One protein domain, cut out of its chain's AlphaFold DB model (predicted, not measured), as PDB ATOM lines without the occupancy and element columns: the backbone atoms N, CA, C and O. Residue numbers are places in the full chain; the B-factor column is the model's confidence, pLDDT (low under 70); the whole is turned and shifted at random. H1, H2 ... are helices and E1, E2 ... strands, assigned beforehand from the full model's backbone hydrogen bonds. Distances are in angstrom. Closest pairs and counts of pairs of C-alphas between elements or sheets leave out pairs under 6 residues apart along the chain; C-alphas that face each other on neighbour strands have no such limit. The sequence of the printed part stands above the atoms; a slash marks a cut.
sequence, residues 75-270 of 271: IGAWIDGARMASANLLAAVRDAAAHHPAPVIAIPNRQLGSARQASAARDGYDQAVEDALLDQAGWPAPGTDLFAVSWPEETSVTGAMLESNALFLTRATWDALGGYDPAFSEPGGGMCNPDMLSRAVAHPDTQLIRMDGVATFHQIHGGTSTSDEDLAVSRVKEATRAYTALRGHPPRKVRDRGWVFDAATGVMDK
ATOM      1  N   ILE A  75     177.081 211.463 149.751       98.81
ATOM      2  CA  ILE A  75     176.531 211.780 151.067       98.81
ATOM      3  C   ILE A  75     176.518 213.298 151.219       98.81
ATOM      4  O   ILE A  75     177.571 213.937 151.133       98.81
ATOM      5  N   GLY A  76     175.327 213.854 151.445       98.44
ATOM      6  CA  GLY A  76     175.120 215.253 151.804       98.44
ATOM      7  C   GLY A  76     175.122 215.439 153.315       98.44
ATOM      8  O   GLY A  76     174.372 214.764 154.015       98.44
ATOM      9  N   ALA A  77     175.930 216.365 153.823       98.12
ATOM     10  CA  ALA A  77     175.965 216.726 155.239       98.12
ATOM     11  C   ALA A  77     175.376 218.127 155.439       98.12
ATOM     12  O   ALA A  77     175.714 219.013 154.662       98.12
ATOM     13  N   TRP A  78     174.486 218.288 156.429       97.31
ATOM     14  CA  TRP A  78     173.708 219.507 156.698       97.31
ATOM     15  C   TRP A  78     173.829 219.891 158.180       97.31
ATOM     16  O   TRP A  78     173.618 219.044 159.048       97.31
ATOM     17  N   ILE A  79     174.154 221.155 158.477       93.50
ATOM     18  CA  ILE A  79     174.196 221.699 159.850       93.50
ATOM     19  C   ILE A  79     173.563 223.087 159.862       93.50
ATOM     20  O   ILE A  79     174.171 224.027 159.384       93.50
ATOM     21  N   ASP A  80     172.432 223.355 160.475       90.94
ATOM     22  CA  ASP A  80     171.590 222.510 161.307       90.94
ATOM     23  C   ASP A  80     170.401 221.933 160.515       90.94
ATOM     24  O   ASP A  80     170.367 221.946 159.285       90.94
ATOM     25  N   GLY A  81     169.410 221.402 161.234       92.00
ATOM     26  CA  GLY A  81     168.171 220.886 160.653       92.00
ATOM     27  C   GLY A  81     167.129 221.950 160.279       92.00
ATOM     28  O   GLY A  81     165.962 221.589 160.175       92.00
ATOM     29  N   ALA A  82     167.479 223.240 160.169       95.56
ATOM     30  CA  ALA A  82     166.559 224.335 159.828       95.56
ATOM     31  C   ALA A  82     166.766 224.816 158.388       95.56
ATOM     32  O   ALA A  82     166.730 226.009 158.097       95.56
ATOM     33  N   ARG A  83     166.984 223.889 157.455       96.88
ATOM     34  CA  ARG A  83     167.296 224.189 156.052       96.88
ATOM     35  C   ARG A  83     166.317 223.465 155.138       96.88
ATOM     36  O   ARG A  83     166.208 222.249 155.216       96.88
ATOM     37  N   MET A  84     165.576 224.180 154.305       98.38
ATOM     38  CA  MET A  84     164.695 223.577 153.296       98.38
ATOM     39  C   MET A  84     165.463 223.384 151.982       98.38
ATOM     40  O   MET A  84     166.386 224.147 151.699       98.38
ATOM     41  N   ALA A  85     165.097 222.379 151.190       98.12
ATOM     42  CA  ALA A  85     165.685 222.084 149.882       98.12
ATOM     43  C   ALA A  85     164.845 222.658 148.726       98.12
ATOM     44  O   ALA A  85     163.618 222.663 148.804       98.12
ATOM     45  N   SER A  86     165.485 223.066 147.622       97.94
ATOM     46  CA  SER A  86     164.801 223.200 146.320       97.94
ATOM     47  C   SER A  86     164.202 221.859 145.878       97.94
ATOM     48  O   SER A  86     164.806 220.818 146.139       97.94
ATOM     49  N   ALA A  87     163.066 221.870 145.172       97.25
ATOM     50  CA  ALA A  87     162.360 220.655 144.741       97.25
ATOM     51  C   ALA A  87     163.206 219.743 143.830       97.25
ATOM     52  O   ALA A  87     163.140 218.532 143.927       97.25
ATOM     53  N   ASN A  88     164.092 220.285 143.003       97.12
ATOM     54  CA  ASN A  88     164.962 219.507 142.112       97.12
ATOM     55  C   ASN A  88     166.366 219.225 142.691       97.12
ATOM     56  O   ASN A  88     167.260 218.810 141.950       97.12
ATOM     57  N   LEU A  89     166.600 219.463 143.990       98.25
ATOM     58  CA  LEU A  89     167.941 219.408 144.584       98.25
ATOM     59  C   LEU A  89     168.599 218.028 144.441       98.25
ATOM     60  O   LEU A  89     169.742 217.940 143.994       98.25
ATOM     61  N   LEU A  90     167.907 216.953 144.829       98.31
ATOM     62  CA  LEU A  90     168.504 215.613 144.857       98.31
ATOM     63  C   LEU A  90     168.778 215.071 143.447       98.31
ATOM     64  O   LEU A  90     169.836 214.481 143.217       98.31
ATOM     65  N   ALA A  91     167.876 215.322 142.494       98.19
ATOM     66  CA  ALA A  91     168.091 214.979 141.089       98.19
ATOM     67  C   ALA A  91     169.289 215.746 140.504       98.19
ATOM     68  O   ALA A  91     170.163 215.142 139.884       98.19
ATOM     69  N   ALA A  92     169.399 217.049 140.790       98.56
ATOM     70  CA  ALA A  92     170.531 217.857 140.347       98.56
ATOM     71  C   ALA A  92     171.862 217.371 140.941       98.56
ATOM     72  O   ALA A  92     172.867 217.318 140.237       98.56
ATOM     73  N   VAL A  93     171.885 216.972 142.218       98.69
ATOM     74  CA  VAL A  93     173.080 216.394 142.857       98.69
ATOM     75  C   VAL A  93     173.474 215.068 142.207       98.69
ATOM     76  O   VAL A  93     174.657 214.873 141.932       98.69
ATOM     77  N   ARG A  94     172.512 214.171 141.938       98.12
ATOM     78  CA  ARG A  94     172.758 212.908 141.217       98.12
ATOM     79  C   ARG A  94     173.439 213.178 139.876       98.12
ATOM     80  O   ARG A  94     174.454 212.553 139.570       98.12
ATOM     81  N   ASP A  95     172.899 214.116 139.105       98.31
ATOM     82  CA  ASP A  95     173.379 214.410 137.756       98.31
ATOM     83  C   ASP A  95     174.755 215.094 137.792       98.31
ATOM     84  O   ASP A  95     175.683 214.658 137.110       98.31
ATOM     85  N   ALA A  96     174.944 216.081 138.674       98.62
ATOM     86  CA  ALA A  96     176.229 216.742 138.891       98.62
ATOM     87  C   ALA A  96     177.329 215.760 139.334       98.62
ATOM     88  O   ALA A  96     178.464 215.837 138.852       98.62
ATOM     89  N   ALA A  97     177.000 214.812 140.218       98.44
ATOM     90  CA  ALA A  97     177.949 213.823 140.722       98.44
ATOM     91  C   ALA A  97     178.503 212.907 139.621       98.44
ATOM     92  O   ALA A  97     179.647 212.467 139.715       98.44
ATOM     93  N   ALA A  98     177.746 212.662 138.548       97.75
ATOM     94  CA  ALA A  98     178.182 211.810 137.440       97.75
ATOM     95  C   ALA A  98     179.339 212.410 136.615       97.75
ATOM     96  O   ALA A  98     179.980 211.705 135.834       97.75
ATOM     97  N   HIS A  99     179.638 213.703 136.776       98.31
ATOM     98  CA  HIS A  99     180.660 214.389 135.983       98.31
ATOM     99  C   HIS A  99     182.092 214.230 136.506       98.31
ATOM    100  O   HIS A  99     183.031 214.582 135.782       98.31
ATOM    101  N   HIS A 100     182.286 213.737 137.732       98.50
ATOM    102  CA  HIS A 100     183.611 213.583 138.331       98.50
ATOM    103  C   HIS A 100     183.637 212.430 139.352       98.50
ATOM    104  O   HIS A 100     182.681 212.293 140.104       98.50
ATOM    105  N   PRO A 101     184.712 211.620 139.449       98.19
ATOM    106  CA  PRO A 101     184.786 210.520 140.424       98.19
ATOM    107  C   PRO A 101     184.880 210.980 141.890       98.19
ATOM    108  O   PRO A 101     184.502 210.238 142.793       98.19
ATOM    109  N   ALA A 102     185.377 212.195 142.136       98.50
ATOM    110  CA  ALA A 102     185.443 212.814 143.462       98.50
ATOM    111  C   ALA A 102     184.920 214.263 143.398       98.50
ATOM    112  O   ALA A 102     185.706 215.215 143.399       98.50
ATOM    113  N   PRO A 103     183.606 214.460 143.215       98.81
ATOM    114  CA  PRO A 103     183.014 215.783 143.145       98.81
ATOM    115  C   PRO A 103     182.892 216.379 144.556       98.81
ATOM    116  O   PRO A 103     182.561 215.686 145.519       98.81
ATOM    117  N   VAL A 104     183.144 217.680 144.662       98.88
ATOM    118  CA  VAL A 104     182.841 218.508 145.832       98.88
ATOM    119  C   VAL A 104     181.665 219.382 145.431       98.88
ATOM    120  O   VAL A 104     181.856 220.439 144.833       98.88
ATOM    121  N   ILE A 105     180.447 218.904 145.677       98.88
ATOM    122  CA  ILE A 105     179.228 219.580 145.226       98.88
ATOM    123  C   ILE A 105     178.772 220.524 146.334       98.88
ATOM    124  O   ILE A 105     178.316 220.091 147.397       98.88
ATOM    125  N   ALA A 106     178.928 221.819 146.079       98.44
ATOM    126  CA  ALA A 106     178.565 222.887 146.994       98.44
ATOM    127  C   ALA A 106     177.222 223.505 146.579       98.44
ATOM    128  O   ALA A 106     177.106 224.108 145.506       98.44
ATOM    129  N   ILE A 107     176.216 223.355 147.440       98.44
ATOM    130  CA  ILE A 107     174.894 223.957 147.260       98.44
ATOM    131  C   ILE A 107     174.922 225.387 147.816       98.44
ATOM    132  O   ILE A 107     175.352 225.582 148.957       98.44
ATOM    133  N   PRO A 108     174.461 226.399 147.061       97.62
ATOM    134  CA  PRO A 108     174.421 227.772 147.552       97.62
ATOM    135  C   PRO A 108     173.447 227.930 148.726       97.62
ATOM    136  O   PRO A 108     172.415 227.249 148.815       97.62
ATOM    137  N   ASN A 109     173.771 228.862 149.624       96.88
ATOM    138  CA  ASN A 109     172.974 229.129 150.813       96.88
ATOM    139  C   ASN A 109     172.061 230.328 150.577       96.88
ATOM    140  O   ASN A 109     172.458 231.381 150.069       96.88
ATOM    141  N   ARG A 110     170.814 230.181 151.004       97.81
ATOM    142  CA  ARG A 110     169.839 231.261 151.062       97.81
ATOM    143  C   ARG A 110     169.214 231.299 152.442       97.81
ATOM    144  O   ARG A 110     169.211 230.301 153.161       97.81
ATOM    145  N   GLN A 111     168.663 232.445 152.805       97.44
ATOM    146  CA  GLN A 111     167.892 232.623 154.031       97.44
ATOM    147  C   GLN A 111     166.483 233.039 153.642       97.44
ATOM    148  O   GLN A 111     166.327 233.897 152.776       97.44
ATOM    149  N   LEU A 112     165.457 232.428 154.231       97.81
ATOM    150  CA  LEU A 112     164.089 232.896 154.025       97.81
ATOM    151  C   LEU A 112     163.970 234.340 154.534       97.81
ATOM    152  O   LEU A 112     164.598 234.710 155.531       97.81
ATOM    153  N   GLY A 113     163.183 235.148 153.823       96.38
ATOM    154  CA  GLY A 113     163.057 236.584 154.056       96.38
ATOM    155  C   GLY A 113     163.732 237.448 152.989       96.38
ATOM    156  O   GLY A 113     164.283 236.971 151.998       96.38
ATOM    157  N   SER A 114     163.654 238.764 153.184       93.56
ATOM    158  CA  SER A 114     164.101 239.778 152.217       93.56
ATOM    159  C   SER A 114     165.566 240.199 152.372       93.56
ATOM    160  O   SER A 114     166.112 240.884 151.505       93.56
ATOM    161  N   ALA A 115     166.209 239.814 153.472       94.38
ATOM    162  CA  ALA A 115     167.583 240.160 153.811       94.38
ATOM    163  C   ALA A 115     168.203 239.059 154.678       94.38
ATOM    164  O   ALA A 115     167.525 238.118 155.092       94.38
ATOM    165  N   ARG A 116     169.487 239.209 155.013       92.44
ATOM    166  CA  ARG A 116     170.126 238.393 156.050       92.44
ATOM    167  C   ARG A 116     169.287 238.443 157.334       92.44
ATOM    168  O   ARG A 116     169.043 239.529 157.860       92.44
ATOM    169  N   GLN A 117     168.912 237.282 157.866       92.12
ATOM    170  CA  GLN A 117     167.961 237.144 158.975       92.12
ATOM    171  C   GLN A 117     168.386 237.899 160.231       92.12
ATOM    172  O   GLN A 117     167.551 238.548 160.846       92.12
ATOM    173  N   ALA A 118     169.681 237.920 160.557       86.56
ATOM    174  CA  ALA A 118     170.174 238.673 161.713       86.56
ATOM    175  C   ALA A 118     169.868 240.182 161.611       86.56
ATOM    176  O   ALA A 118     169.571 240.816 162.620       86.56
ATOM    177  N   SER A 119     169.911 240.740 160.398       89.06
ATOM    178  CA  SER A 119     169.546 242.136 160.141       89.06
ATOM    179  C   SER A 119     168.027 242.299 160.066       89.06
ATOM    180  O   SER A 119     167.485 243.182 160.717       89.06
ATOM    181  N   ALA A 120     167.326 241.411 159.350       90.25
ATOM    182  CA  ALA A 120     165.868 241.464 159.213       90.25
ATOM    183  C   ALA A 120     165.127 241.298 160.556       90.25
ATOM    184  O   ALA A 120     164.064 241.881 160.753       90.25
ATOM    185  N   ALA A 121     165.693 240.540 161.501       88.12
ATOM    186  CA  ALA A 121     165.123 240.337 162.832       88.12
ATOM    187  C   ALA A 121     164.991 241.653 163.619       88.12
ATOM    188  O   ALA A 121     164.047 241.813 164.391       88.12
ATOM    189  N   ARG A 122     165.880 242.633 163.382       86.00
ATOM    190  CA  ARG A 122     165.778 243.980 163.978       86.00
ATOM    191  C   ARG A 122     164.546 244.744 163.492       86.00
ATOM    192  O   ARG A 122     164.009 245.559 164.236       86.00
ATOM    193  N   ASP A 123     164.089 244.427 162.287       87.94
ATOM    194  CA  ASP A 123     162.947 245.061 161.627       87.94
ATOM    195  C   ASP A 123     161.649 244.244 161.791       87.94
ATOM    196  O   ASP A 123     160.653 244.506 161.118       87.94
ATOM    197  N   GLY A 124     161.640 243.261 162.703       89.38
ATOM    198  CA  GLY A 124     160.458 242.464 163.044       89.38
ATOM    199  C   GLY A 124     160.298 241.166 162.250       89.38
ATOM    200  O   GLY A 124     159.222 240.577 162.287       89.38
ATOM    201  N   TYR A 125     161.332 240.704 161.538       93.56
ATOM    202  CA  TYR A 125     161.312 239.374 160.927       93.56
ATOM    203  C   TYR A 125     161.383 238.275 161.997       93.56
ATOM    204  O   TYR A 125     162.367 238.168 162.731       93.56
ATOM    205  N   ASP A 126     160.351 237.441 162.063       93.06
ATOM    206  CA  ASP A 126     160.234 236.325 162.997       93.06
ATOM    207  C   ASP A 126     159.620 235.084 162.320       93.06
ATOM    208  O   ASP A 126     159.406 235.044 161.106       93.06
ATOM    209  N   GLN A 127     159.338 234.045 163.112       95.06
ATOM    210  CA  GLN A 127     158.746 232.800 162.614       95.06
ATOM    211  C   GLN A 127     157.359 233.002 161.980       95.06
ATOM    212  O   GLN A 127     157.026 232.281 161.043       95.06
ATOM    213  N   ALA A 128     156.561 233.968 162.450       95.62
ATOM    214  CA  ALA A 128     155.228 234.227 161.910       95.62
ATOM    215  C   ALA A 128     155.303 234.947 160.555       95.62
ATOM    216  O   ALA A 128     154.558 234.608 159.635       95.62
ATOM    217  N   VAL A 129     156.233 235.896 160.407       96.62
ATOM    218  CA  VAL A 129     156.519 236.534 159.110       96.62
ATOM    219  C   VAL A 129     157.052 235.506 158.110       96.62
ATOM    220  O   VAL A 129     156.622 235.491 156.958       96.62
ATOM    221  N   GLU A 130     157.953 234.621 158.540       97.69
ATOM    222  CA  GLU A 130     158.451 233.527 157.704       97.69
ATOM    223  C   GLU A 130     157.336 232.562 157.276       97.69
ATOM    224  O   GLU A 130     157.290 232.173 156.112       97.69
ATOM    225  N   ASP A 131     156.415 232.210 158.178       97.81
ATOM    226  CA  ASP A 131     155.266 231.355 157.855       97.81
ATOM    227  C   ASP A 131     154.374 231.992 156.782       97.81
ATOM    228  O   ASP A 131     154.037 231.333 155.800       97.81
ATOM    229  N   ALA A 132     154.082 233.290 156.896       97.94
ATOM    230  CA  ALA A 132     153.305 234.013 155.890       97.94
ATOM    231  C   ALA A 132     154.006 234.071 154.517       97.94
ATOM    232  O   ALA A 132     153.346 233.997 153.479       97.94
ATOM    233  N   LEU A 133     155.339 234.187 154.495       97.94
ATOM    234  CA  LEU A 133     156.122 234.127 153.257       97.94
ATOM    235  C   LEU A 133     156.092 232.732 152.628       97.94
ATOM    236  O   LEU A 133     155.974 232.613 151.411       97.94
ATOM    237  N   LEU A 134     156.187 231.676 153.435       98.25
ATOM    238  CA  LEU A 134     156.086 230.303 152.944       98.25
ATOM    239  C   LEU A 134     154.695 230.021 152.365       98.25
ATOM    240  O   LEU A 134     154.600 229.453 151.276       98.25
ATOM    241  N   ASP A 135     153.636 230.487 153.029       97.81
ATOM    242  CA  ASP A 135     152.268 230.406 152.507       97.81
ATOM    243  C   ASP A 135     152.143 231.148 151.164       97.81
ATOM    244  O   ASP A 135     151.575 230.618 150.207       97.81
ATOM    245  N   GLN A 136     152.734 232.346 151.047       96.88
ATOM    246  CA  GLN A 136     152.778 233.108 149.792       96.88
ATOM    247  C   GLN A 136     153.533 232.363 148.678       96.88
ATOM    248  O   GLN A 136     153.135 232.439 147.515       96.88
ATOM    249  N   ALA A 137     154.607 231.654 149.022       97.25
ATOM    250  CA  ALA A 137     155.394 230.856 148.085       97.25
ATOM    251  C   ALA A 137     154.689 229.562 147.642       97.25
ATOM    252  O   ALA A 137     155.173 228.899 146.725       97.25
ATOM    253  N   GLY A 138     153.562 229.198 148.267       96.81
ATOM    254  CA  GLY A 138     152.805 227.981 147.963       96.81
ATOM    255  C   GLY A 138     153.243 226.746 148.754       96.81
ATOM    256  O   GLY A 138     152.871 225.627 148.392       96.81
ATOM    257  N   TRP A 139     154.008 226.921 149.834       97.69
ATOM    258  CA  TRP A 139     154.396 225.820 150.716       97.69
ATOM    259  C   TRP A 139     153.158 225.156 151.347       97.69
ATOM    260  O   TRP A 139     152.236 225.865 151.753       97.69
ATOM    261  N   PRO A 140     153.097 223.812 151.483       95.56
ATOM    262  CA  PRO A 140     154.120 222.805 151.179       95.56
ATOM    263  C   PRO A 140     153.925 222.074 149.834       95.56
ATOM    264  O   PRO A 140     154.222 220.883 149.739       95.56
ATOM    265  N   ALA A 141     153.377 222.718 148.801       93.62
ATOM    266  CA  ALA A 141     153.172 222.057 147.509       93.62
ATOM    267  C   ALA A 141     154.502 221.883 146.739       93.62
ATOM    268  O   ALA A 141     155.363 222.754 146.840       93.62
ATOM    269  N   PRO A 142     154.675 220.841 145.901       82.81
ATOM    270  CA  PRO A 142     155.901 220.655 145.106       82.81
ATOM    271  C   PRO A 142     156.284 221.870 144.245       82.81
ATOM    272  O   PRO A 142     157.454 222.190 144.094       82.81
ATOM    273  N   GLY A 143     155.294 222.629 143.760       88.38
ATOM    274  CA  GLY A 143     155.508 223.870 143.005       88.38
ATOM    275  C   GLY A 143     155.884 225.101 143.842       88.38
ATOM    276  O   GLY A 143     155.688 226.215 143.361       88.38
ATOM    277  N   THR A 144     156.349 224.936 145.087       94.62
ATOM    278  CA  THR A 144     156.717 226.061 145.966       94.62
ATOM    279  C   THR A 144     157.918 226.822 145.406       94.62
ATOM    280  O   THR A 144     158.993 226.249 145.231       94.62
ATOM    281  N   ASP A 145     157.784 228.137 145.228       94.88
ATOM    282  CA  ASP A 145     158.898 228.999 144.818       94.88
ATOM    283  C   ASP A 145     159.621 229.602 146.034       94.88
ATOM    284  O   ASP A 145     159.398 230.745 146.439       94.88
ATOM    285  N   LEU A 146     160.525 228.818 146.631       97.69
ATOM    286  CA  LEU A 146     161.348 229.273 147.759       97.69
ATOM    287  C   LEU A 146     162.351 230.375 147.364       97.69
ATOM    288  O   LEU A 146     162.811 231.137 148.223       97.69
ATOM    289  N   PHE A 147     162.701 230.504 146.079       97.50
ATOM    290  CA  PHE A 147     163.602 231.560 145.613       97.50
ATOM    291  C   PHE A 147     162.942 232.935 145.695       97.50
ATOM    292  O   PHE A 147     163.605 233.888 146.114       97.50
ATOM    293  N   ALA A 148     161.649 233.027 145.372       97.38
ATOM    294  CA  ALA A 148     160.886 234.275 145.420       97.38
ATOM    295  C   ALA A 148     160.815 234.909 146.820       97.38
ATOM    296  O   ALA A 148     160.654 236.124 146.935       97.38
ATOM    297  N   VAL A 149     160.958 234.108 147.881       97.69
ATOM    298  CA  VAL A 149     160.815 234.546 149.282       97.69
ATOM    299  C   VAL A 149     162.100 234.409 150.100       97.69
ATOM    300  O   VAL A 149     162.059 234.256 151.322       97.69
ATOM    301  N   SER A 150     163.259 234.447 149.442       97.94
ATOM    302  CA  SER A 150     164.551 234.282 150.110       97.94
ATOM    303  C   SER A 150     165.628 235.244 149.630       97.94
ATOM    304  O   SER A 150     165.601 235.762 148.512       97.94
ATOM    305  N   TRP A 151     166.644 235.406 150.469       97.50
ATOM    306  CA  TRP A 151     167.819 236.231 150.250       97.50
ATOM    307  C   TRP A 151     169.078 235.364 150.040       97.50
ATOM    308  O   TRP A 151     169.318 234.454 150.839       97.50
ATOM    309  N   PRO A 152     169.889 235.605 148.991       96.94
ATOM    310  CA  PRO A 152     171.116 234.846 148.735       96.94
ATOM    311  C   PRO A 152     172.284 235.273 149.627       96.94
ATOM    312  O   PRO A 152     172.554 236.466 149.757       96.94
ATOM    313  N   GLU A 153     173.040 234.310 150.164       94.81
ATOM    314  CA  GLU A 153     174.276 234.600 150.908       94.81
ATOM    315  C   GLU A 153     175.471 234.889 149.984       94.81
ATOM    316  O   GLU A 153     176.333 235.722 150.296       94.81
ATOM    317  N   GLU A 154     175.520 234.234 148.822       94.12
ATOM    318  CA  GLU A 154     176.501 234.478 147.768       94.12
ATOM    319  C   GLU A 154     176.008 235.513 146.740       94.12
ATOM    320  O   GLU A 154     174.845 235.552 146.356       94.12
ATOM    321  N   THR A 155     176.918 236.344 146.221       92.00
ATOM    322  CA  THR A 155     176.580 237.397 145.239       92.00
ATOM    323  C   THR A 155     176.313 236.873 143.825       92.00
ATOM    324  O   THR A 155     175.755 237.587 142.998       92.00
ATOM    325  N   SER A 156     176.790 235.671 143.517       94.94
ATOM    326  CA  SER A 156     176.617 234.968 142.244       94.94
ATOM    327  C   SER A 156     176.951 233.490 142.443       94.94
ATOM    328  O   SER A 156     177.598 233.138 143.431       94.94
ATOM    329  N   VAL A 157     176.583 232.637 141.483       94.31
ATOM    330  CA  VAL A 157     176.874 231.190 141.507       94.31
ATOM    331  C   VAL A 157     178.362 230.920 141.753       94.31
ATOM    332  O   VAL A 157     178.723 230.177 142.659       94.31
ATOM    333  N   THR A 158     179.247 231.592 141.012       95.56
ATOM    334  CA  THR A 158     180.713 231.473 141.138       95.56
ATOM    335  C   THR A 158     181.321 232.412 142.186       95.56
ATOM    336  O   THR A 158     182.542 232.552 142.274       95.56
ATOM    337  N   GLY A 159     180.484 233.077 142.986       95.38
ATOM    338  CA  GLY A 159     180.898 234.016 144.018       95.38
ATOM    339  C   GLY A 159     181.682 233.357 145.155       95.38
ATOM    340  O   GLY A 159     181.629 232.147 145.385       95.38
ATOM    341  N   ALA A 160     182.427 234.170 145.904       96.06
ATOM    342  CA  ALA A 160     183.214 233.680 147.029       96.06
ATOM    343  C   ALA A 160     182.304 233.098 148.126       96.06
ATOM    344  O   ALA A 160     181.528 233.835 148.738       96.06
ATOM    345  N   MET A 161     182.472 231.810 148.417       95.75
ATOM    346  CA  MET A 161     181.639 231.042 149.344       95.75
ATOM    347  C   MET A 161     182.427 230.761 150.622       95.75
ATOM    348  O   MET A 161     183.576 230.325 150.552       95.75
ATOM    349  N   LEU A 162     181.855 231.065 151.789       95.62
ATOM    350  CA  LEU A 162     182.507 230.736 153.062       95.62
ATOM    351  C   LEU A 162     182.258 229.276 153.445       95.62
ATOM    352  O   LEU A 162     183.173 228.606 153.909       95.62
ATOM    353  N   GLU A 163     181.037 228.806 153.222       95.50
ATOM    354  CA  GLU A 163     180.590 227.454 153.518       95.50
ATOM    355  C   GLU A 163     179.508 227.024 152.532       95.50
ATOM    356  O   GLU A 163     178.832 227.860 151.944       95.50
ATOM    357  N   SER A 164     179.319 225.716 152.406       96.81
ATOM    358  CA  SER A 164     178.128 225.112 151.819       96.81
ATOM    359  C   SER A 164     177.442 224.370 152.948       96.81
ATOM    360  O   SER A 164     178.062 223.477 153.528       96.81
ATOM    361  N   ASN A 165     176.209 224.742 153.290       94.62
ATOM    362  CA  ASN A 165     175.504 224.066 154.369       94.62
ATOM    363  C   ASN A 165     175.208 222.616 154.018       94.62
ATOM    364  O   ASN A 165     175.457 221.736 154.825       94.62
ATOM    365  N   ALA A 166     174.718 222.406 152.796       97.56
ATOM    366  CA  ALA A 166     174.524 221.103 152.198       97.56
ATOM    367  C   ALA A 166     175.737 220.796 151.320       97.56
ATOM    368  O   ALA A 166     175.794 221.194 150.158       97.56
ATOM    369  N   LEU A 167     176.761 220.169 151.893       98.69
ATOM    370  CA  LEU A 167     177.953 219.749 151.153       98.69
ATOM    371  C   LEU A 167     177.819 218.272 150.784       98.69
ATOM    372  O   LEU A 167     177.679 217.438 151.681       98.69
ATOM    373  N   PHE A 168     177.891 217.947 149.492       98.88
ATOM    374  CA  PHE A 168     177.831 216.564 149.021       98.88
ATOM    375  C   PHE A 168     179.191 216.108 148.499       98.88
ATOM    376  O   PHE A 168     179.746 216.711 147.578       98.88
ATOM    377  N   LEU A 169     179.696 215.021 149.080       98.88
ATOM    378  CA  LEU A 169     180.939 214.351 148.691       98.88
ATOM    379  C   LEU A 169     180.665 212.854 148.513       98.88
ATOM    380  O   LEU A 169     179.694 212.321 149.057       98.88
ATOM    381  N   THR A 170     181.535 212.144 147.800       98.81
ATOM    382  CA  THR A 170     181.486 210.676 147.809       98.81
ATOM    383  C   THR A 170     181.892 210.137 149.177       98.81
ATOM    384  O   THR A 170     182.656 210.775 149.906       98.81
ATOM    385  N   ARG A 171     181.434 208.926 149.515       98.25
ATOM    386  CA  ARG A 171     181.883 208.215 150.724       98.25
ATOM    387  C   ARG A 171     183.406 208.163 150.828       98.25
ATOM    388  O   ARG A 171     183.950 208.499 151.868       98.25
ATOM    389  N   ALA A 172     184.083 207.804 149.736       98.19
ATOM    390  CA  ALA A 172     185.541 207.719 149.710       98.19
ATOM    391  C   ALA A 172     186.206 209.058 150.072       98.19
ATOM    392  O   ALA A 172     187.186 209.075 150.813       98.19
ATOM    393  N   THR A 173     185.654 210.181 149.601       98.69
ATOM    394  CA  THR A 173     186.140 211.518 149.960       98.69
ATOM    395  C   THR A 173     185.839 211.856 151.425       98.69
ATOM    396  O   THR A 173     186.713 212.387 152.107       98.69
ATOM    397  N   TRP A 174     184.654 211.518 151.947       98.62
ATOM    398  CA  TRP A 174     184.341 211.682 153.376       98.62
ATOM    399  C   TRP A 174     185.295 210.891 154.279       98.62
ATOM    400  O   TRP A 174     185.813 211.451 155.249       98.62
ATOM    401  N   ASP A 175     185.567 209.634 153.929       98.00
ATOM    402  CA  ASP A 175     186.475 208.747 154.661       98.00
ATOM    403  C   ASP A 175     187.916 209.275 154.622       98.00
ATOM    404  O   ASP A 175     188.576 209.355 155.659       98.00
ATOM    405  N   ALA A 176     188.393 209.705 153.448       98.25
ATOM    406  CA  ALA A 176     189.727 210.284 153.284       98.25
ATOM    407  C   ALA A 176     189.914 211.578 154.095       98.25
ATOM    408  O   ALA A 176     191.004 211.856 154.596       98.25
ATOM    409  N   LEU A 177     188.842 212.358 154.251       98.31
ATOM    410  CA  LEU A 177     188.836 213.593 155.031       98.31
ATOM    411  C   LEU A 177     188.608 213.370 156.534       98.31
ATOM    412  O   LEU A 177     188.811 214.307 157.309       98.31
ATOM    413  N   GLY A 178     188.184 212.172 156.950       98.06
ATOM    414  CA  GLY A 178     187.876 211.849 158.345       98.06
ATOM    415  C   GLY A 178     186.648 212.576 158.907       98.06
ATOM    416  O   GLY A 178     186.565 212.771 160.119       98.06
ATOM    417  N   GLY A 179     185.715 213.005 158.050       98.06
ATOM    418  CA  GLY A 179     184.524 213.756 158.461       98.06
ATOM    419  C   GLY A 179     184.819 215.166 158.993       98.06
ATOM    420  O   GLY A 179     185.768 215.840 158.571       98.06
ATOM    421  N   TYR A 180     183.972 215.638 159.909       98.25
ATOM    422  CA  TYR A 180     184.146 216.918 160.600       98.25
ATOM    423  C   TYR A 180     185.187 216.788 161.719       98.25
ATOM    424  O   TYR A 180     185.176 215.812 162.465       98.25
ATOM    425  N   ASP A 181     186.062 217.787 161.873       97.88
ATOM    426  CA  ASP A 181     187.123 217.760 162.888       97.88
ATOM    427  C   ASP A 181     186.541 217.895 164.315       97.88
ATOM    428  O   ASP A 181     185.986 218.951 164.643       97.88
ATOM    429  N   PRO A 182     186.690 216.879 165.192       96.62
ATOM    430  CA  PRO A 182     186.176 216.907 166.565       96.62
ATOM    431  C   PRO A 182     186.729 218.036 167.445       96.62
ATOM    432  O   PRO A 182     186.168 218.299 168.509       96.62
ATOM    433  N   ALA A 183     187.809 218.711 167.034       96.62
ATOM    434  CA  ALA A 183     188.348 219.863 167.752       96.62
ATOM    435  C   ALA A 183     187.407 221.086 167.729       96.62
ATOM    436  O   ALA A 183     187.498 221.932 168.623       96.62
ATOM    437  N   PHE A 184     186.481 221.170 166.764       96.00
ATOM    438  CA  PHE A 184     185.407 222.169 166.768       96.00
ATOM    439  C   PHE A 184     184.370 221.816 167.838       96.00
ATOM    440  O   PHE A 184     183.453 221.017 167.627       96.00
ATOM    441  N   SER A 185     184.533 222.416 169.012       93.81
ATOM    442  CA  SER A 185     183.785 222.101 170.234       93.81
ATOM    443  C   SER A 185     182.811 223.206 170.659       93.81
ATOM    444  O   SER A 185     182.046 223.035 171.610       93.81
ATOM    445  N   GLU A 186     182.792 224.321 169.935       91.19
ATOM    446  CA  GLU A 186     181.956 225.480 170.213       91.19
ATOM    447  C   GLU A 186     180.468 225.189 169.962       91.19
ATOM    448  O   GLU A 186     180.127 224.406 169.070       91.19
ATOM    449  N   PRO A 187     179.549 225.851 170.693       87.56
ATOM    450  CA  PRO A 187     178.124 225.798 170.385       87.56
ATOM    451  C   PRO A 187     177.849 226.134 168.913       87.56
ATOM    452  O   PRO A 187     178.353 227.132 168.397       87.56
ATOM    453  N   GLY A 188     177.063 225.294 168.237       83.50
ATOM    454  CA  GLY A 188     176.777 225.445 166.803       83.50
ATOM    455  C   GLY A 188     177.926 225.036 165.869       83.50
ATOM    456  O   GLY A 188     177.798 225.173 164.660       83.50
ATOM    457  N   GLY A 189     179.037 224.517 166.403       88.00
ATOM    458  CA  GLY A 189     180.145 223.958 165.618       88.00
ATOM    459  C   GLY A 189     181.142 224.988 165.096       88.00
ATOM    460  O   GLY A 189     182.049 224.632 164.344       88.00
ATOM    461  N   GLY A 190     180.990 226.260 165.474       89.31
ATOM    462  CA  GLY A 190     181.922 227.326 165.117       89.31
ATOM    463  C   GLY A 190     182.137 227.439 163.605       89.31
ATOM    464  O   GLY A 190     181.235 227.822 162.871       89.31
ATOM    465  N   MET A 191     183.352 227.125 163.153       95.19
ATOM    466  CA  MET A 191     183.763 227.185 161.744       95.19
ATOM    467  C   MET A 191     183.929 225.787 161.119       95.19
ATOM    468  O   MET A 191     184.692 225.634 160.166       95.19
ATOM    469  N   CYS A 192     183.230 224.764 161.624       96.81
ATOM    470  CA  CYS A 192     183.345 223.395 161.111       96.81
ATOM    471  C   CYS A 192     182.858 223.231 159.656       96.81
ATOM    472  O   CYS A 192     183.520 222.543 158.884       96.81
ATOM    473  N   ASN A 193     181.775 223.901 159.244       96.44
ATOM    474  CA  ASN A 193     181.314 223.914 157.848       96.44
ATOM    475  C   ASN A 193     182.323 224.612 156.908       96.44
ATOM    476  O   ASN A 193     182.721 224.003 155.910       96.44
ATOM    477  N   PRO A 194     182.814 225.835 157.219       97.12
ATOM    478  CA  PRO A 194     183.878 226.473 156.444       97.12
ATOM    479  C   PRO A 194     185.155 225.631 156.365       97.12
ATOM    480  O   PRO A 194     185.778 225.535 155.307       97.12
ATOM    481  N   ASP A 195     185.541 224.995 157.476       98.25
ATOM    482  CA  ASP A 195     186.676 224.078 157.517       98.25
ATOM    483  C   ASP A 195     186.484 222.895 156.570       98.25
ATOM    484  O   ASP A 195     187.378 222.573 155.787       98.25
ATOM    485  N   MET A 196     185.307 222.270 156.631       98.38
ATOM    486  CA  MET A 196     184.994 221.087 155.850       98.38
ATOM    487  C   MET A 196     185.015 221.393 154.351       98.38
ATOM    488  O   MET A 196     185.683 220.690 153.593       98.38
ATOM    489  N   LEU A 197     184.377 222.490 153.929       98.44
ATOM    490  CA  LEU A 197     184.425 222.938 152.537       98.44
ATOM    491  C   LEU A 197     185.869 223.215 152.093       98.44
ATOM    492  O   LEU A 197     186.285 222.753 151.030       98.44
ATOM    493  N   SER A 198     186.654 223.932 152.904       98.00
ATOM    494  CA  SER A 198     188.045 224.247 152.566       98.00
ATOM    495  C   SER A 198     188.905 222.990 152.429       98.00
ATOM    496  O   SER A 198     189.723 222.924 151.512       98.00
ATOM    497  N   ARG A 199     188.750 222.005 153.322       98.19
ATOM    498  CA  ARG A 199     189.481 220.734 153.246       98.19
ATOM    499  C   ARG A 199     189.044 219.903 152.045       98.19
ATOM    500  O   ARG A 199     189.907 219.344 151.381       98.19
ATOM    501  N   ALA A 200     187.746 219.860 151.743       98.56
ATOM    502  CA  ALA A 200     187.219 219.130 150.596       98.56
ATOM    503  C   ALA A 200     187.757 219.693 149.274       98.56
ATOM    504  O   ALA A 200     188.273 218.933 148.468       98.56
ATOM    505  N   VAL A 201     187.722 221.018 149.088       98.38
ATOM    506  CA  VAL A 201     188.248 221.681 147.878       98.38
ATOM    507  C   VAL A 201     189.771 221.556 147.758       98.38
ATOM    508  O   VAL A 201     190.298 221.488 146.654       98.38
ATOM    509  N   ALA A 202     190.494 221.542 148.879       97.75
ATOM    510  CA  ALA A 202     191.949 221.393 148.879       97.75
ATOM    511  C   ALA A 202     192.419 219.931 148.759       97.75
ATOM    512  O   ALA A 202     193.620 219.693 148.619       97.75
ATOM    513  N   HIS A 203     191.510 218.955 148.856       98.38
ATOM    514  CA  HIS A 203     191.869 217.547 148.788       98.38
ATOM    515  C   HIS A 203     192.303 217.178 147.359       98.38
ATOM    516  O   HIS A 203     191.627 217.573 146.403       98.38
ATOM    517  N   PRO A 204     193.397 216.410 147.185       97.69
ATOM    518  CA  PRO A 204     193.860 215.985 145.869       97.69
ATOM    519  C   PRO A 204     192.767 215.302 145.050       97.69
ATOM    520  O   PRO A 204     191.911 214.606 145.601       97.69
ATOM    521  N   ASP A 205     192.827 215.507 143.735       96.31
ATOM    522  CA  ASP A 205     191.945 214.884 142.746       96.31
ATOM    523  C   ASP A 205     190.449 215.125 142.993       96.31
ATOM    524  O   ASP A 205     189.615 214.362 142.514       96.31
ATOM    525  N   THR A 206     190.088 216.181 143.729       98.56
ATOM    526  CA  THR A 206     188.700 216.625 143.858       98.56
ATOM    527  C   THR A 206     188.364 217.717 142.849       98.56
ATOM    528  O   THR A 206     189.233 218.459 142.391       98.56
ATOM    529  N   GLN A 207     187.081 217.828 142.506       98.56
ATOM    530  CA  GLN A 207     186.577 218.885 141.633       98.56
ATOM    531  C   GLN A 207     185.436 219.628 142.317       98.56
ATOM    532  O   GLN A 207     184.372 219.053 142.544       98.56
ATOM    533  N   LEU A 208     185.635 220.919 142.599       98.75
ATOM    534  CA  LEU A 208     184.552 221.796 143.042       98.75
ATOM    535  C   LEU A 208     183.507 221.925 141.931       98.75
ATOM    536  O   LEU A 208     183.832 222.356 140.822       98.75
ATOM    537  N   ILE A 209     182.265 221.584 142.259       98.81
ATOM    538  CA  ILE A 209     181.077 221.801 141.439       98.81
ATOM    539  C   ILE A 209     180.155 222.733 142.218       98.81
ATOM    540  O   ILE A 209     179.730 222.429 143.334       98.81
ATOM    541  N   ARG A 210     179.860 223.885 141.629       98.44
ATOM    542  CA  ARG A 210     178.905 224.859 142.144       98.44
ATOM    543  C   ARG A 210     177.577 224.661 141.440       98.44
ATOM    544  O   ARG A 210     177.547 224.517 140.220       98.44
ATOM    545  N   MET A 211     176.500 224.668 142.207       98.44
ATOM    546  CA  MET A 211     175.169 224.431 141.664       98.44
ATOM    547  C   MET A 211     174.452 225.748 141.366       98.44
ATOM    548  O   MET A 211     174.460 226.659 142.196       98.44
ATOM    549  N   ASP A 212     173.827 225.827 140.194       98.12
ATOM    550  CA  ASP A 212     172.884 226.877 139.810       98.12
ATOM    551  C   ASP A 212     171.464 226.301 139.703       98.12
ATOM    552  O   ASP A 212     171.283 225.105 139.477       98.12
ATOM    553  N   GLY A 213     170.448 227.137 139.907       97.31
ATOM    554  CA  GLY A 213     169.036 226.733 139.872       97.31
ATOM    555  C   GLY A 213     168.551 225.905 141.073       97.31
ATOM    556  O   GLY A 213     167.361 225.619 141.164       97.31
ATOM    557  N   VAL A 214     169.428 225.555 142.020       98.06
ATOM    558  CA  VAL A 214     169.094 224.880 143.289       98.06
ATOM    559  C   VAL A 214     169.787 225.563 144.462       98.06
ATOM    560  O   VAL A 214     170.864 226.131 144.305       98.06
ATOM    561  N   ALA A 215     169.181 225.504 145.645       98.12
ATOM    562  CA  ALA A 215     169.741 226.061 146.870       98.12
ATOM    563  C   ALA A 215     169.227 225.323 148.115       98.12
ATOM    564  O   ALA A 215     168.321 224.485 148.046       98.12
ATOM    565  N   THR A 216     169.788 225.684 149.270       98.25
ATOM    566  CA  THR A 216     169.144 225.443 150.567       98.25
ATOM    567  C   THR A 216     168.688 226.750 151.202       98.25
ATOM    568  O   THR A 216     169.332 227.787 151.033       98.25
ATOM    569  N   PHE A 217     167.583 226.708 151.943       98.25
ATOM    570  CA  PHE A 217     166.917 227.886 152.496       98.25
ATOM    571  C   PHE A 217     166.858 227.788 154.021       98.25
ATOM    572  O   PHE A 217     166.149 226.946 154.565       98.25
ATOM    573  N   HIS A 218     167.628 228.625 154.712       97.25
ATOM    574  CA  HIS A 218     167.635 228.710 156.169       97.25
ATOM    575  C   HIS A 218     166.314 229.274 156.692       97.25
ATOM    576  O   HIS A 218     165.858 230.319 156.224       97.25
ATOM    577  N   GLN A 219     165.750 228.599 157.685       96.88
ATOM    578  CA  GLN A 219     164.548 228.992 158.409       96.88
ATOM    579  C   GLN A 219     164.944 229.710 159.699       96.88
ATOM    580  O   GLN A 219     165.887 229.298 160.363       96.88
ATOM    581  N   ILE A 220     164.247 230.764 160.108       94.25
ATOM    582  CA  ILE A 220     164.516 231.412 161.393       94.25
ATOM    583  C   ILE A 220     164.039 230.518 162.545       94.25
ATOM    584  O   ILE A 220     162.898 230.065 162.582       94.25
ATOM    585  N   HIS A 221     164.924 230.257 163.510       89.38
ATOM    586  CA  HIS A 221     164.656 229.310 164.605       89.38
ATOM    587  C   HIS A 221     165.211 229.767 165.966       89.38
ATOM    588  O   HIS A 221     165.491 228.946 166.842       89.38
ATOM    589  N   GLY A 222     165.420 231.079 166.142       74.31
ATOM    590  CA  GLY A 222     165.935 231.659 167.392       74.31
ATOM    591  C   GLY A 222     167.391 231.290 167.710       74.31
ATOM    592  O   GLY A 222     167.799 231.305 168.872       74.31
ATOM    593  N   GLY A 223     168.174 230.909 166.695       65.19
ATOM    594  CA  GLY A 223     169.596 230.625 166.840       65.19
ATOM    595  C   GLY A 223     170.391 231.880 167.211       65.19
ATOM    596  O   GLY A 223     170.207 232.948 166.636       65.19
ATOM    597  N   THR A 224     171.335 231.750 168.149       57.34
ATOM    598  CA  THR A 224     172.078 232.905 168.701       57.34
ATOM    599  C   THR A 224     172.840 233.748 167.666       57.34
ATOM    600  O   THR A 224     173.136 234.905 167.935       57.34
ATOM    601  N   SER A 225     173.160 233.208 166.485       57.75
ATOM    602  CA  SER A 225     173.845 233.923 165.396       57.75
ATOM    603  C   SER A 225     172.923 234.406 164.270       57.75
ATOM    604  O   SER A 225     173.406 235.032 163.325       57.75
ATOM    605  N   THR A 226     171.628 234.096 164.326       56.62
ATOM    606  CA  THR A 226     170.672 234.338 163.232       56.62
ATOM    607  C   THR A 226     169.502 235.228 163.639       56.62
ATOM    608  O   THR A 226     168.880 235.812 162.758       56.62
ATOM    609  N   SER A 227     169.248 235.410 164.940       60.16
ATOM    610  CA  SER A 227     168.150 236.243 165.459       60.16
ATOM    611  C   SER A 227     168.583 237.545 166.150       60.16
ATOM    612  O   SER A 227     167.731 238.330 166.548       60.16
ATOM    613  N   ASP A 228     169.888 237.786 166.304       68.19
ATOM    614  CA  ASP A 228     170.443 239.019 166.878       68.19
ATOM    615  C   ASP A 228     171.772 239.343 166.185       68.19
ATOM    616  O   ASP A 228     172.712 238.549 166.219       68.19
ATOM    617  N   GLU A 229     171.853 240.496 165.522       73.31
ATOM    618  CA  GLU A 229     173.034 240.892 164.753       73.31
ATOM    619  C   GLU A 229     174.266 241.201 165.619       73.31
ATOM    620  O   GLU A 229     175.378 240.846 165.219       73.31
ATOM    621  N   ASP A 230     174.113 241.791 166.806       73.69
ATOM    622  CA  ASP A 230     175.267 242.090 167.665       73.69
ATOM    623  C   ASP A 230     175.836 240.798 168.254       73.69
ATOM    624  O   ASP A 230     177.058 240.580 168.265       73.69
ATOM    625  N   LEU A 231     174.947 239.886 168.660       74.38
ATOM    626  CA  LEU A 231     175.331 238.547 169.084       74.38
ATOM    627  C   LEU A 231     175.959 237.765 167.924       74.38
ATOM    628  O   LEU A 231     177.016 237.160 168.110       74.38
ATOM    629  N   ALA A 232     175.397 237.843 166.714       76.88
ATOM    630  CA  ALA A 232     175.959 237.218 165.519       76.88
ATOM    631  C   ALA A 232     177.384 237.702 165.235       76.88
ATOM    632  O   ALA A 232     178.281 236.889 165.001       76.88
ATOM    633  N   VAL A 233     177.633 239.013 165.308       81.00
ATOM    634  CA  VAL A 233     178.976 239.582 165.131       81.00
ATOM    635  C   VAL A 233     179.934 239.075 166.211       81.00
ATOM    636  O   VAL A 233     181.067 238.702 165.889       81.00
ATOM    637  N   SER A 234     179.509 239.030 167.478       83.38
ATOM    638  CA  SER A 234     180.340 238.502 168.571       83.38
ATOM    639  C   SER A 234     180.687 237.026 168.362       83.38
ATOM    640  O   SER A 234     181.860 236.650 168.431       83.38
ATOM    641  N   ARG A 235     179.690 236.202 168.021       84.12
ATOM    642  CA  ARG A 235     179.844 234.763 167.771       84.12
ATOM    643  C   ARG A 235     180.760 234.478 166.590       84.12
ATOM    644  O   ARG A 235     181.667 233.661 166.710       84.12
ATOM    645  N   VAL A 236     180.607 235.204 165.482       86.50
ATOM    646  CA  VAL A 236     181.500 235.069 164.319       86.50
ATOM    647  C   VAL A 236     182.941 235.432 164.689       86.50
ATOM    648  O   VAL A 236     183.875 234.747 164.267       86.50
ATOM    649  N   LYS A 237     183.153 236.470 165.511       89.50
ATOM    650  CA  LYS A 237     184.494 236.832 166.004       89.50
ATOM    651  C   LYS A 237     185.086 235.751 166.911       89.50
ATOM    652  O   LYS A 237     186.271 235.451 166.783       89.50
ATOM    653  N   GLU A 238     184.295 235.182 167.819       90.94
ATOM    654  CA  GLU A 238     184.701 234.057 168.676       90.94
ATOM    655  C   GLU A 238     185.105 232.841 167.842       90.94
ATOM    656  O   GLU A 238     186.238 232.373 167.960       90.94
ATOM    657  N   ALA A 239     184.232 232.413 166.929       91.94
ATOM    658  CA  ALA A 239     184.469 231.282 166.040       91.94
ATOM    659  C   ALA A 239     185.692 231.506 165.131       91.94
ATOM    660  O   ALA A 239     186.499 230.604 164.930       91.94
ATOM    661  N   THR A 240     185.903 232.736 164.646       93.94
ATOM    662  CA  THR A 240     187.099 233.107 163.869       93.94
ATOM    663  C   THR A 240     188.383 232.977 164.690       93.94
ATOM    664  O   THR A 240     189.389 232.475 164.183       93.94
ATOM    665  N   ARG A 241     188.379 233.424 165.955       95.06
ATOM    666  CA  ARG A 241     189.547 233.301 166.841       95.06
ATOM    667  C   ARG A 241     189.864 231.841 167.136       95.06
ATOM    668  O   ARG A 241     191.028 231.462 167.047       95.06
ATOM    669  N   ALA A 242     188.848 231.042 167.445       94.56
ATOM    670  CA  ALA A 242     189.036 229.633 167.749       94.56
ATOM    671  C   ALA A 242     189.515 228.839 166.521       94.56
ATOM    672  O   ALA A 242     190.504 228.114 166.616       94.56
ATOM    673  N   TYR A 243     188.945 229.099 165.338       96.81
ATOM    674  CA  TYR A 243     189.456 228.556 164.075       96.81
ATOM    675  C   TYR A 243     190.918 228.949 163.833       96.81
ATOM    676  O   TYR A 243     191.737 228.106 163.482       96.81
ATOM    677  N   THR A 244     191.275 230.218 164.061       97.19
ATOM    678  CA  THR A 244     192.658 230.690 163.880       97.19
ATOM    679  C   THR A 244     193.618 230.009 164.850       97.19
ATOM    680  O   THR A 244     194.730 229.666 164.455       97.19
ATOM    681  N   ALA A 245     193.198 229.776 166.095       96.81
ATOM    682  CA  ALA A 245     193.987 229.027 167.065       96.81
ATOM    683  C   ALA A 245     194.173 227.558 166.640       96.81
ATOM    684  O   ALA A 245     195.261 227.016 166.809       96.81
ATOM    685  N   LEU A 246     193.142 226.944 166.050       96.50
ATOM    686  CA  LEU A 246     193.163 225.550 165.606       96.50
ATOM    687  C   LEU A 246     193.948 225.329 164.299       96.50
ATOM    688  O   LEU A 246     194.646 224.328 164.163       96.50
ATOM    689  N   ARG A 247     193.828 226.236 163.321       97.00
ATOM    690  CA  ARG A 247     194.393 226.086 161.962       97.00
ATOM    691  C   ARG A 247     195.625 226.950 161.691       97.00
ATOM    692  O   ARG A 247     196.289 226.769 160.675       97.00
ATOM    693  N   GLY A 248     195.936 227.908 162.564       97.50
ATOM    694  CA  GLY A 248     197.051 228.847 162.389       97.50
ATOM    695  C   GLY A 248     196.791 229.970 161.376       97.50
ATOM    696  O   GLY A 248     197.680 230.774 161.103       97.50
ATOM    697  N   HIS A 249     195.583 230.057 160.813       95.94
ATOM    698  CA  HIS A 249     195.161 231.126 159.907       95.94
ATOM    699  C   HIS A 249     193.654 231.399 160.053       95.94
ATOM    700  O   HIS A 249     192.918 230.507 160.472       95.94
ATOM    701  N   PRO A 250     193.151 232.596 159.690       96.00
ATOM    702  CA  PRO A 250     191.713 232.862 159.704       96.00
ATOM    703  C   PRO A 250     190.969 232.018 158.653       96.00
ATOM    704  O   PRO A 250     191.586 231.626 157.652       96.00
ATOM    705  N   PRO A 251     189.657 231.772 158.828       94.81
ATOM    706  CA  PRO A 251     188.846 231.105 157.818       94.81
ATOM    707  C   PRO A 251     188.830 231.945 156.536       94.81
ATOM    708  O   PRO A 251     188.811 233.181 156.573       94.81
ATOM    709  N   ARG A 252     188.876 231.278 155.382       94.88
ATOM    710  CA  ARG A 252     188.942 231.926 154.068       94.88
ATOM    711  C   ARG A 252     187.773 231.465 153.219       94.88
ATOM    712  O   ARG A 252     187.462 230.284 153.187       94.88
ATOM    713  N   LYS A 253     187.177 232.402 152.484       96.62
ATOM    714  CA  LYS A 253     186.194 232.054 151.460       96.62
ATOM    715  C   LYS A 253     186.874 231.300 150.319       96.62
ATOM    716  O   LYS A 253     187.915 231.749 149.830       96.62
ATOM    717  N   VAL A 254     186.244 230.229 149.852       97.06
ATOM    718  CA  VAL A 254     186.583 229.555 148.601       97.06
ATOM    719  C   VAL A 254     186.237 230.489 147.446       97.06
ATOM    720  O   VAL A 254     185.079 230.854 147.232       97.06
ATOM    721  N   ARG A 255     187.277 230.916 146.727       96.81
ATOM    722  CA  ARG A 255     187.190 231.804 145.556       96.81
ATOM    723  C   ARG A 255     187.378 231.071 144.236       96.81
ATOM    724  O   ARG A 255     187.280 231.704 143.192       96.81
ATOM    725  N   ASP A 256     187.680 229.777 144.293       94.69
ATOM    726  CA  ASP A 256     187.739 228.955 143.095       94.69
ATOM    727  C   ASP A 256     186.379 229.014 142.393       94.69
ATOM    728  O   ASP A 256     185.325 228.881 143.034       94.69
ATOM    729  N   ARG A 257     186.417 229.264 141.085       95.75
ATOM    730  CA  ARG A 257     185.233 229.261 140.236       95.75
ATOM    731  C   ARG A 257     184.589 227.876 140.245       95.75
ATOM    732  O   ARG A 257     183.368 227.806 140.262       95.75
ATOM    733  N   GLY A 258     185.389 226.808 140.267       96.81
ATOM    734  CA  GLY A 258     184.923 225.441 140.057       96.81
ATOM    735  C   GLY A 258     184.248 225.252 138.695       96.81
ATOM    736  O   GLY A 258     184.267 226.136 137.825       96.81
ATOM    737  N   TRP A 259     183.631 224.088 138.520       98.62
ATOM    738  CA  TRP A 259     182.637 223.871 137.471       98.62
ATOM    739  C   TRP A 259     181.280 224.385 137.947       98.62
ATOM    740  O   TRP A 259     181.028 224.443 139.151       98.62
ATOM    741  N   VAL A 260     180.413 224.754 137.013       98.69
ATOM    742  CA  VAL A 260     179.039 225.166 137.294       98.69
ATOM    743  C   VAL A 260     178.099 224.147 136.678       98.69
ATOM    744  O   VAL A 260     178.155 223.913 135.475       98.69
ATOM    745  N   PHE A 261     177.243 223.549 137.498       98.81
ATOM    746  CA  PHE A 261     176.156 222.703 137.025       98.81
ATOM    747  C   PHE A 261     174.843 223.476 137.100       98.81
ATOM    748  O   PHE A 261     174.425 223.886 138.184       98.81
ATOM    749  N   ASP A 262     174.203 223.670 135.953       98.38
ATOM    750  CA  ASP A 262     172.888 224.298 135.850       98.38
ATOM    751  C   ASP A 262     171.797 223.234 136.008       98.38
ATOM    752  O   ASP A 262     171.588 222.398 135.126       98.38
ATOM    753  N   ALA A 263     171.088 223.270 137.137       97.56
ATOM    754  CA  ALA A 263     170.046 222.302 137.458       97.56
ATOM    755  C   ALA A 263     168.778 222.430 136.596       97.56
ATOM    756  O   ALA A 263     167.963 221.509 136.591       97.56
ATOM    757  N   ALA A 264     168.581 223.546 135.886       95.31
ATOM    758  CA  ALA A 264     167.451 223.718 134.978       95.31
ATOM    759  C   ALA A 264     167.728 223.094 133.603       95.31
ATOM    760  O   ALA A 264     166.811 222.579 132.962       95.31
ATOM    761  N   THR A 265     168.983 223.136 133.144       96.94
ATOM    762  CA  THR A 265     169.372 222.639 131.812       96.94
ATOM    763  C   THR A 265     170.112 221.301 131.836       96.94
ATOM    764  O   THR A 265     170.219 220.650 130.796       96.94
ATOM    765  N   GLY A 266     170.624 220.877 132.996       96.69
ATOM    766  CA  GLY A 266     171.480 219.697 133.147       96.69
ATOM    767  C   GLY A 266     172.883 219.875 132.555       96.69
ATOM    768  O   GLY A 266     173.589 218.895 132.317       96.69
ATOM    769  N   VAL A 267     173.287 221.114 132.254       97.94
ATOM    770  CA  VAL A 267     174.564 221.415 131.599       97.94
ATOM    771  C   VAL A 267     175.655 221.659 132.641       97.94
ATOM    772  O   VAL A 267     175.489 222.446 133.570       97.94
ATOM    773  N   MET A 268     176.808 221.014 132.437       98.25
ATOM    774  CA  MET A 268     178.033 221.247 133.204       98.25
ATOM    775  C   MET A 268     178.980 222.176 132.436       98.25
ATOM    776  O   MET A 268     179.595 221.768 131.447       98.25
ATOM    777  N   ASP A 269     179.150 223.397 132.927       98.00
ATOM    778  CA  ASP A 269     180.143 224.357 132.458       98.00
ATOM    779  C   ASP A 269     181.453 224.216 133.250       98.00
ATOM    780  O   ASP A 269     181.538 224.517 134.444       98.00
ATOM    781  N   LYS A 270     182.508 223.780 132.561       96.62
ATOM    782  CA  LYS A 270     183.815 223.482 133.159       96.62
ATOM    783  C   LYS A 270     184.788 224.669 133.178       96.62
ATOM    784  O   LYS A 270     185.900 224.498 133.681       96.62
TER     785      LYS A 270
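This is residues 75 to 270 of the 271 residues of an uncharacterized protein of Rhodobacteraceae bacterium (UniProt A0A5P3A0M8). A strongly twisted sheet of six strands curls round helix H1 on one face and has H4 and H5 on the other: three layers, with helices on both faces of the sheet. A smaller sheet of four strands continues from it where E3 runs on into E4; H3 lies at its far end, and the long H6 runs along one side of the whole from H2 toward H5. The printed part has 196 residues with six named helices and ten named strands, in the order E1 E2 H1 E3 E4 H2 H3 E5 E6 H4 H5 E7 E8 H6 E9 E10. The class is mixed, helices and strands; the sheets, in the orders E1 E6 E3 E7 E9 E10 and E2 E8 E4 E5, each have both parallel and antiparallel neighbours; the whole is compact, with a radius of gyration of the C-alphas of 16.8 A and spans of 46 by 43 by 24 A.

Start at the larger sheet: E1, residues 75 to 77, E6, 167 to 170, E3, 103 to 106, E7, 207 to 212, E9, 259 to 262, and E10, 267 to 269. Within hydrogen-bond range you find N 75 and O 169, 2.8 A, in antiparallel E1 and E6; N 105 and O 168, 3.0 A, in antiparallel E6 and E3; N 104 and O 207, 2.8 A, in parallel E3 and E7; N 210 and O 259, 2.8 A, in parallel E7 and E9; N 260 and O 269, 2.8 A, in the hairpin E9 and E10. H1, residues 89 to 97, is on this sheet; its closest C-alphas to E3 are Ala 97 and Pro 103, 5.9 A. On the opposite face H5, residues 192 to 202, has a height over the sheet of 9.8 A. H4, residues 171 to 177, stands up from that same face and only just touches H5, with 3 pairs of C-alphas within 8 A, the closest Leu 177 and Ala 200, 7.3 A. E3 runs on at 27 degrees into E4, residues 109 to 112, beside E8, 216 to 218, and E5, 150 to 152; E2, 83 to 85, is the neighbour of E8. Look for N 84 and O 217, 2.8 A, in antiparallel E2 and E8, N 110 and O 216, 2.8 A, in parallel E8 and E4, and N 111 and O 151, 2.9 A, in antiparallel E4 and E5. H3, residues 127 to 137, only grazes this sheet. H6, residues 229 to 247, touches H2, residues 117 to 123, with residues 229 to 232 alone, closest C-alphas Ala 118 and Glu 229, 4.7 A, at a shallow tilt of 19 degrees, opposite ways; H5 and H6 are near each other. In H1, H3, H4, H5 and H6 every O i to N i+4 pair is within hydrogen-bond range; in H2 1 of 3 is, and 3 of 4 O i to N i+3 pairs.

Find C-alpha 75, where E1 begins, at (176.531, 211.780, 151.067). H6 runs 26.1 A from C-alpha 229 at (173.034, 240.892, 164.753), E7 16.0 A, H5 15.1 A and H3 15.0 A. E10 ends at C-alpha 269, (180.143, 224.357, 132.458).

The C-alphas of Ala 141 and Gly 248 are the two farthest apart, 46.8 A. The printed part has no cut; its long links are H3 to E5, E5 to E6, H4 to H5 and H6 to E9. Mean pLDDT of the printed part is 94.2, and residues 223 to 228 are under 70.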